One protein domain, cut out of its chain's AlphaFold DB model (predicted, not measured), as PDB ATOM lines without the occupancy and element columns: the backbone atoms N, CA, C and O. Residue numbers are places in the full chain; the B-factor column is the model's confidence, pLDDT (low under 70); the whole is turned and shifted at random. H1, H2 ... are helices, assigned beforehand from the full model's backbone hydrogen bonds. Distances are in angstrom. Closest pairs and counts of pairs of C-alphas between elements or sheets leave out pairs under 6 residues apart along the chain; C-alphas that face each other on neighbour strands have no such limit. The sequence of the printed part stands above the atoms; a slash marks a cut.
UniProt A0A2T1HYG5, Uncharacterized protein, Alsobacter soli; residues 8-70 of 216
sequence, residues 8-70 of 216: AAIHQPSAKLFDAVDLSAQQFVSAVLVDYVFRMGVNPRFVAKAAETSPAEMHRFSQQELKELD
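Overview. This is residues 8 to 70 of the 216 residues of an uncharacterized protein of Alsobacter soli (UniProt A0A2T1HYG5). One long helix, H2, makes one side of a loose, open frame; H3 folds back from its later end, and the short helices H1 and H4 lie towards opposite ends of the frame. The 63 printed residues hold four named helices, H1 to H4 in chain order, and no named strand: all helix. The whole is loose, radius of gyration of the C-alphas 14.4 A, and only just flat, spanning 38 by 25 by 11 A.

Along the chain. H1, residues 8 to 11, begins at C-alpha 8 (40.502, 73.186, 16.909). H2, residues 20 to 39, is 28.7 A long. H3 is residues 45 to 52, 10.5 A. H4, residues 63 to 68, ends at C-alpha 68 (10.140, 90.527, 13.394).

Arrangement. H2 and H3, a helical hairpin, only just touch, with 3 pairs of C-alphas within 8 A, through residues 33 to 37 of H2 alone; the closest C-alphas, of Val 34 and Val 47, are 6.5 A apart. They run opposite ways at 36 degrees, only just a steep tilt. H1 and H4 are apart from the other helices. Every O i to N i+4 pair is within hydrogen-bond range in H2, H3 and H4; H1 is too short for one.

Size, cuts and confidence. The printed part has no cut and no long link. Residues 11 to 16 and 19 to 25 stand free. pLDDT is under 70 at residues 8 to 11, 13 to 17, 41 and 55.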
ATOM      1  N   ALA A   8      40.389  74.417  16.122       66.44
ATOM      2  CA  ALA A   8      40.502  73.186  16.909       66.44
ATOM      3  C   ALA A   8      39.135  72.538  17.219       66.44
ATOM      4  O   ALA A   8      39.006  71.315  17.187       66.44
ATOM      5  N   ALA A   9      38.099  73.351  17.455       66.38
ATOM      6  CA  ALA A   9      36.743  72.883  17.747       66.38
ATOM      7  C   ALA A   9      36.010  72.367  16.496       66.38
ATOM      8  O   ALA A   9      35.152  71.496  16.607       66.38
ATOM      9  N   ILE A  10      36.376  72.851  15.302       68.75
ATOM     10  CA  ILE A  10      35.849  72.340  14.026       68.75
ATOM     11  C   ILE A  10      36.366  70.917  13.763       68.75
ATOM     12  O   ILE A  10      35.615  70.054  13.312       68.75
ATOM     13  N   HIS A  11      37.642  70.656  14.060       69.75
ATOM     14  CA  HIS A  11      38.271  69.359  13.800       69.75
ATOM     15  C   HIS A  11      37.990  68.299  14.877       69.75
ATOM     16  O   HIS A  11      38.033  67.108  14.572       69.75
ATOM     17  N   GLN A  12      37.699  68.703  16.122       70.31
ATOM     18  CA  GLN A  12      37.384  67.792  17.233       70.31
ATOM     19  C   GLN A  12      36.201  68.309  18.079       70.31
ATOM     20  O   GLN A  12      36.387  68.725  19.224       70.31
ATOM     21  N   PRO A  13      34.963  68.257  17.556       64.62
ATOM     22  CA  PRO A  13      33.795  68.881  18.190       64.62
ATOM     23  C   PRO A  13      33.364  68.246  19.525       64.62
ATOM     24  O   PRO A  13      32.606  68.855  20.273       64.62
ATOM     25  N   SER A  14      33.832  67.035  19.846       67.69
ATOM     26  CA  SER A  14      33.533  66.328  21.104       67.69
ATOM     27  C   SER A  14      34.611  66.485  22.183       67.69
ATOM     28  O   SER A  14      34.430  66.003  23.305       67.69
ATOM     29  N   ALA A  15      35.735  67.137  21.871       68.81
ATOM     30  CA  ALA A  15      36.794  67.370  22.842       68.81
ATOM     31  C   ALA A  15      36.362  68.443  23.857       68.81
ATOM     32  O   ALA A  15      35.854  69.504  23.491       68.81
ATOM     33  N   LYS A  16      36.576  68.186  25.155       66.31
ATOM     34  CA  LYS A  16      36.353  69.182  26.215       66.31
ATOM     35  C   LYS A  16      37.493  70.202  26.195       66.31
ATOM     36  O   LYS A  16      38.476  70.041  26.907       66.31
ATOM     37  N   LEU A  17      37.362  71.200  25.327       67.75
ATOM     38  CA  LEU A  17      38.388  72.213  25.064       67.75
ATOM     39  C   LEU A  17      38.237  73.492  25.901       67.75
ATOM     40  O   LEU A  17      39.099  74.354  25.800       67.75
ATOM     41  N   PHE A  18      37.165  73.625  26.688       73.38
ATOM     42  CA  PHE A  18      36.853  74.850  27.431       73.38
ATOM     43  C   PHE A  18      36.923  74.626  28.940       73.38
ATOM     44  O   PHE A  18      36.327  73.672  29.456       73.38
ATOM     45  N   ASP A  19      37.614  75.522  29.639       77.75
ATOM     46  CA  ASP A  19      37.601  75.599  31.097       77.75
ATOM     47  C   ASP A  19      36.538  76.592  31.622       77.75
ATOM     48  O   ASP A  19      35.732  77.155  30.876       77.75
ATOM     49  N   ALA A  20      36.477  76.775  32.945       74.19
ATOM     50  CA  ALA A  20      35.501  77.672  33.567       74.19
ATOM     51  C   ALA A  20      35.711  79.153  33.190       74.19
ATOM     52  O   ALA A  20      34.741  79.914  33.139       74.19
ATOM     53  N   VAL A  21      36.954  79.563  32.920       79.38
ATOM     54  CA  VAL A  21      37.298  80.927  32.501       79.38
ATOM     55  C   VAL A  21      36.840  81.149  31.063       79.38
ATOM     56  O   VAL A  21      36.202  82.165  30.781       79.38
ATOM     57  N   ASP A  22      37.061  80.172  30.183       77.38
ATOM     58  CA  ASP A  22      36.602  80.211  28.793       77.38
ATOM     59  C   ASP A  22      35.075  80.323  28.698       77.38
ATOM     60  O   ASP A  22      34.544  81.161  27.962       77.38
ATOM     61  N   LEU A  23      34.348  79.520  29.482       79.44
ATOM     62  CA  LEU A  23      32.882  79.561  29.526       79.44
ATOM     63  C   LEU A  23      32.366  80.904  30.058       79.44
ATOM     64  O   LEU A  23      31.408  81.459  29.515       79.44
ATOM     65  N   SER A  24      33.016  81.462  31.084       79.00
ATOM     66  CA  SER A  24      32.677  82.792  31.602       79.00
ATOM     67  C   SER A  24      32.920  83.889  30.559       79.00
ATOM     68  O   SER A  24      32.105  84.805  30.430       79.00
ATOM     69  N   ALA A  25      34.012  83.806  29.796       81.81
ATOM     70  CA  ALA A  25      34.322  84.762  28.737       81.81
ATOM     71  C   ALA A  25      33.296  84.701  27.591       81.81
ATOM     72  O   ALA A  25      32.848  85.741  27.109       81.81
ATOM     73  N   GLN A  26      32.850  83.503  27.196       81.69
ATOM     74  CA  GLN A  26      31.809  83.331  26.172       81.69
ATOM     75  C   GLN A  26      30.451  83.898  26.601       81.69
ATOM     76  O   GLN A  26      29.757  84.521  25.794       81.69
ATOM     77  N   GLN A  27      30.075  83.729  27.872       81.75
ATOM     78  CA  GLN A  27      28.861  84.341  28.423       81.75
ATOM     79  C   GLN A  27      28.956  85.868  28.414       81.75
ATOM     80  O   GLN A  27      28.009  86.542  28.006       81.75
ATOM     81  N   PHE A  28      30.113  86.417  28.793       84.50
ATOM     82  CA  PHE A  28      30.356  87.856  28.749       84.50
ATOM     83  C   PHE A  28      30.263  88.415  27.323       84.50
ATOM     84  O   PHE A  28      29.537  89.379  27.090       84.50
ATOM     85  N   VAL A  29      30.928  87.787  26.348       84.31
ATOM     86  CA  VAL A  29      30.853  88.198  24.934       84.31
ATOM     87  C   VAL A  29      29.414  88.121  24.421       84.31
ATOM     88  O   VAL A  29      28.955  89.042  23.748       84.31
ATOM     89  N   SER A  30      28.673  87.073  24.785       83.94
ATOM     90  CA  SER A  30      27.258  86.929  24.421       83.94
ATOM     91  C   SER A  30      26.402  88.064  24.996       83.94
ATOM     92  O   SER A  30      25.571  88.624  24.281       83.94
ATOM     93  N   ALA A  31      26.637  88.463  26.252       85.44
ATOM     94  CA  ALA A  31      25.964  89.603  26.877       85.44
ATOM     95  C   ALA A  31      26.303  90.934  26.182       85.44
ATOM     96  O   ALA A  31      25.406  91.738  25.938       85.44
ATOM     97  N   VAL A  32      27.570  91.146  25.806       86.69
ATOM     98  CA  VAL A  32      28.005  92.332  25.046       86.69
ATOM     99  C   VAL A  32      27.346  92.382  23.669       86.69
ATOM    100  O   VAL A  32      26.887  93.441  23.254       86.69
ATOM    101  N   LEU A  33      27.257  91.250  22.965       84.88
ATOM    102  CA  LEU A  33      26.586  91.183  21.667       84.88
ATOM    103  C   LEU A  33      25.094  91.498  21.788       84.88
ATOM    104  O   LEU A  33      24.586  92.258  20.968       84.88
ATOM    105  N   VAL A  34      24.418  90.967  22.814       86.62
ATOM    106  CA  VAL A  34      23.012  91.274  23.118       86.62
ATOM    107  C   VAL A  34      22.812  92.762  23.413       86.62
ATOM    108  O   VAL A  34      21.923  93.375  22.822       86.62
ATOM    109  N   ASP A  35      23.639  93.358  24.275       82.19
ATOM    110  CA  ASP A  35      23.576  94.794  24.586       82.19
ATOM    111  C   ASP A  35      23.840  95.648  23.338       82.19
ATOM    112  O   ASP A  35      23.124  96.614  23.073       82.19
ATOM    113  N   TYR A  36      24.817  95.256  22.517       80.38
ATOM    114  CA  TYR A  36      25.144  95.947  21.277       80.38
ATOM    115  C   TYR A  36      23.974  95.944  20.285       80.38
ATOM    116  O   TYR A  36      23.568  97.013  19.830       80.38
ATOM    117  N   VAL A  37      23.389  94.778  19.977       81.69
ATOM    118  CA  VAL A  37      22.256  94.720  19.033       81.69
ATOM    119  C   VAL A  37      21.031  95.450  19.571       81.69
ATOM    120  O   VAL A  37      20.368  96.154  18.812       81.69
ATOM    121  N   PHE A  38      20.790  95.375  20.883       81.44
ATOM    122  CA  PHE A  38      19.704  96.099  21.528       81.44
ATOM    123  C   PHE A  38      19.872  97.617  21.382       81.44
ATOM    124  O   PHE A  38      18.932  98.314  21.007       81.44
ATOM    125  N   ARG A  39      21.084  98.142  21.604       75.12
ATOM    126  CA  ARG A  39      21.390  99.571  21.411       75.12
ATOM    127  C   ARG A  39      21.257 100.026  19.961       75.12
ATOM    128  O   ARG A  39      20.964 101.196  19.733       75.12
ATOM    129  N   MET A  40      21.462  99.127  19.000       71.69
ATOM    130  CA  MET A  40      21.224  99.403  17.580       71.69
ATOM    131  C   MET A  40      19.740  99.352  17.186       71.69
ATOM    132  O   MET A  40      19.425  99.616  16.030       71.69
ATOM    133  N   GLY A  41      18.835  99.021  18.113       68.56
ATOM    134  CA  GLY A  41      17.403  98.907  17.833       68.56
ATOM    135  C   GLY A  41      16.997  97.586  17.175       68.56
ATOM    136  O   GLY A  41      15.850  97.445  16.766       68.56
ATOM    137  N   VAL A  42      17.913  96.615  17.098       81.25
ATOM    138  CA  VAL A  42      17.642  95.262  16.594       81.25
ATOM    139  C   VAL A  42      17.131  94.398  17.745       81.25
ATOM    140  O   VAL A  42      17.633  94.468  18.871       81.25
ATOM    141  N   ASN A  43      16.155  93.534  17.474       84.62
ATOM    142  CA  ASN A  43      15.621  92.623  18.476       84.62
ATOM    143  C   ASN A  43      16.719  91.644  18.950       84.62
ATOM    144  O   ASN A  43      17.277  90.915  18.124       84.62
ATOM    145  N   PRO A  44      17.003  91.526  20.263       86.25
ATOM    146  CA  PRO A  44      18.020  90.611  20.793       86.25
ATOM    147  C   PRO A  44      17.859  89.141  20.390       86.25
ATOM    148  O   PRO A  44      18.838  88.393  20.371       86.25
ATOM    149  N   ARG A  45      16.644  88.719  20.008       87.94
ATOM    150  CA  ARG A  45      16.386  87.385  19.435       87.94
ATOM    151  C   ARG A  45      17.214  87.107  18.177       87.94
ATOM    152  O   ARG A  45      17.432  85.944  17.853       87.94
ATOM    153  N   PHE A  46      17.731  88.141  17.516       85.69
ATOM    154  CA  PHE A  46      18.709  88.018  16.442       85.69
ATOM    155  C   PHE A  46      19.965  87.250  16.878       85.69
ATOM    156  O   PHE A  46      20.412  86.355  16.165       85.69
ATOM    157  N   VAL A  47      20.503  87.538  18.070       85.88
ATOM    158  CA  VAL A  47      21.695  86.853  18.604       85.88
ATOM    159  C   VAL A  47      21.373  85.400  18.951       85.88
ATOM    160  O   VAL A  47      22.183  84.517  18.689       85.88
ATOM    161  N   ALA A  48      20.167  85.123  19.454       85.50
ATOM    162  CA  ALA A  48      19.715  83.749  19.682       85.50
ATOM    163  C   ALA A  48      19.605  82.961  18.364       85.50
ATOM    164  O   ALA A  48      20.141  81.863  18.256       85.50
ATOM    165  N   LYS A  49      19.014  83.554  17.319       83.31
ATOM    166  CA  LYS A  49      18.933  82.938  15.981       83.31
ATOM    167  C   LYS A  49      20.307  82.694  15.357       83.31
ATOM    168  O   LYS A  49      20.516  81.677  14.697       83.31
ATOM    169  N   ALA A  50      21.258  83.592  15.608       79.81
ATOM    170  CA  ALA A  50      22.658  83.391  15.256       79.81
ATOM    171  C   ALA A  50      23.235  82.146  15.936       79.81
ATOM    172  O   ALA A  50      23.812  81.293  15.262       79.81
ATOM    173  N   ALA A  51      23.045  82.054  17.256       80.81
ATOM    174  CA  ALA A  51      23.562  80.999  18.123       80.81
ATOM    175  C   ALA A  51      22.938  79.616  17.839       80.81
ATOM    176  O   ALA A  51      23.587  78.593  18.037       80.81
ATOM    177  N   GLU A  52      21.708  79.578  17.324       81.62
ATOM    178  CA  GLU A  52      21.016  78.349  16.908       81.62
ATOM    179  C   GLU A  52      21.526  77.783  15.569       81.62
ATOM    180  O   GLU A  52      21.256  76.628  15.243       81.62
ATOM    181  N   THR A  53      22.256  78.571  14.770       80.25
ATOM    182  CA  THR A  53      22.728  78.136  13.445       80.25
ATOM    183  C   THR A  53      23.942  77.210  13.565       80.25
ATOM    184  O   THR A  53      25.006  77.629  14.019       80.25
ATOM    185  N   SER A  54      23.803  75.968  13.094       73.19
ATOM    186  CA  SER A  54      24.871  74.957  13.072       73.19
ATOM    187  C   SER A  54      26.143  75.434  12.343       73.19
ATOM    188  O   SER A  54      26.042  76.189  11.371       73.19
ATOM    189  N   PRO A  55      27.349  74.955  12.729       66.75
ATOM    190  CA  PRO A  55      28.593  75.266  12.021       66.75
ATOM    191  C   PRO A  55      28.581  74.920  10.532       66.75
ATOM    192  O   PRO A  55      29.277  75.556   9.749       66.75
ATOM    193  N   ALA A  56      27.814  73.907  10.132       71.62
ATOM    194  CA  ALA A  56      27.741  73.467   8.742       71.62
ATOM    195  C   ALA A  56      26.708  74.252   7.914       71.62
ATOM    196  O   ALA A  56      26.583  74.032   6.712       71.62
ATOM    197  N   GLU A  57      25.953  75.150   8.547       75.12
ATOM    198  CA  GLU A  57      24.777  75.770   7.954       75.12
ATOM    199  C   GLU A  57      24.895  77.294   7.905       75.12
ATOM    200  O   GLU A  57      25.676  77.940   8.609       75.12
ATOM    201  N   MET A  58      24.095  77.885   7.023       77.50
ATOM    202  CA  MET A  58      23.934  79.326   6.929       77.50
ATOM    203  C   MET A  58      22.450  79.652   6.998       77.50
ATOM    204  O   MET A  58      21.711  79.411   6.044       77.50
ATOM    205  N   HIS A  59      22.020  80.263   8.100       81.25
ATOM    206  CA  HIS A  59      20.647  80.736   8.210       81.25
ATOM    207  C   HIS A  59      20.439  81.966   7.315       81.25
ATOM    208  O   HIS A  59      21.206  82.938   7.384       81.25
ATOM    209  N   ARG A  60      19.423  81.913   6.448       82.19
ATOM    210  CA  ARG A  60      19.002  83.010   5.569       82.19
ATOM    211  C   ARG A  60      17.655  83.522   6.061       82.19
ATOM    212  O   ARG A  60      16.672  82.798   5.956       82.19
ATOM    213  N   PHE A  61      17.625  84.752   6.561       81.56
ATOM    214  CA  PHE A  61      16.393  85.362   7.046       81.56
ATOM    215  C   PHE A  61      15.410  85.602   5.897       81.56
ATOM    216  O   PHE A  61      15.766  86.156   4.853       81.56
ATOM    217  N   SER A  62      14.160  85.209   6.107       83.25
ATOM    218  CA  SER A  62      13.024  85.616   5.287       83.25
ATOM    219  C   SER A  62      12.673  87.090   5.522       83.25
ATOM    220  O   SER A  62      13.024  87.683   6.539       83.25
ATOM    221  N   GLN A  63      11.915  87.695   4.602       74.19
ATOM    222  CA  GLN A  63      11.437  89.077   4.757       74.19
ATOM    223  C   GLN A  63      10.591  89.287   6.022       74.19
ATOM    224  O   GLN A  63      10.575  90.379   6.584       74.19
ATOM    225  N   GLN A  64       9.883  88.249   6.468       80.50
ATOM    226  CA  GLN A  64       9.110  88.290   7.702       80.50
ATOM    227  C   GLN A  64      10.031  88.284   8.927       80.50
ATOM    228  O   GLN A  64       9.891  89.152   9.783       80.50
ATOM    229  N   GLU A  65      11.025  87.393   8.971       81.50
ATOM    230  CA  GLU A  65      12.003  87.348  10.067       81.50
ATOM    231  C   GLU A  65      12.819  88.639  10.160       81.50
ATOM    232  O   GLU A  65      13.073  89.129  11.256       81.50
ATOM    233  N   LEU A  66      13.181  89.239   9.022       81.00
ATOM    234  CA  LEU A  66      13.882  90.521   9.008       81.00
ATOM    235  C   LEU A  66      13.056  91.644   9.661       81.00
ATOM    236  O   LEU A  66      13.636  92.528  10.290       81.00
ATOM    237  N   LYS A  67      11.722  91.614   9.530       76.31
ATOM    238  CA  LYS A  67      10.819  92.563  10.200       76.31
ATOM    239  C   LYS A  67      10.634  92.232  11.676       76.31
ATOM    240  O   LYS A  67      10.741  93.119  12.506       76.31
ATOM    241  N   GLU A  68      10.372  90.969  12.009       82.94
ATOM    242  CA  GLU A  68      10.140  90.527  13.394       82.94
ATOM    243  C   GLU A  68      11.368  90.704  14.295       82.94
ATOM    244  O   GLU A  68      11.243  90.908  15.504       82.94
ATOM    245  N   LEU A  69      12.559  90.612  13.705       83.12
ATOM    246  CA  LEU A  69      13.825  90.803  14.400       83.12
ATOM    247  C   LEU A  69      14.327  92.253  14.346       83.12
ATOM    248  O   LEU A  69      15.431  92.512  14.817       83.12
ATOM    249  N   ASP A  70      13.554  93.179  13.769       75.19
ATOM    250  CA  ASP A  70      13.958  94.571  13.534       75.19
ATOM    251  C   ASP A  70      15.326  94.685  12.823       75.19
ATOM    252  O   ASP A  70      16.084  95.629  13.025       75.19
TER     253      ASP A  70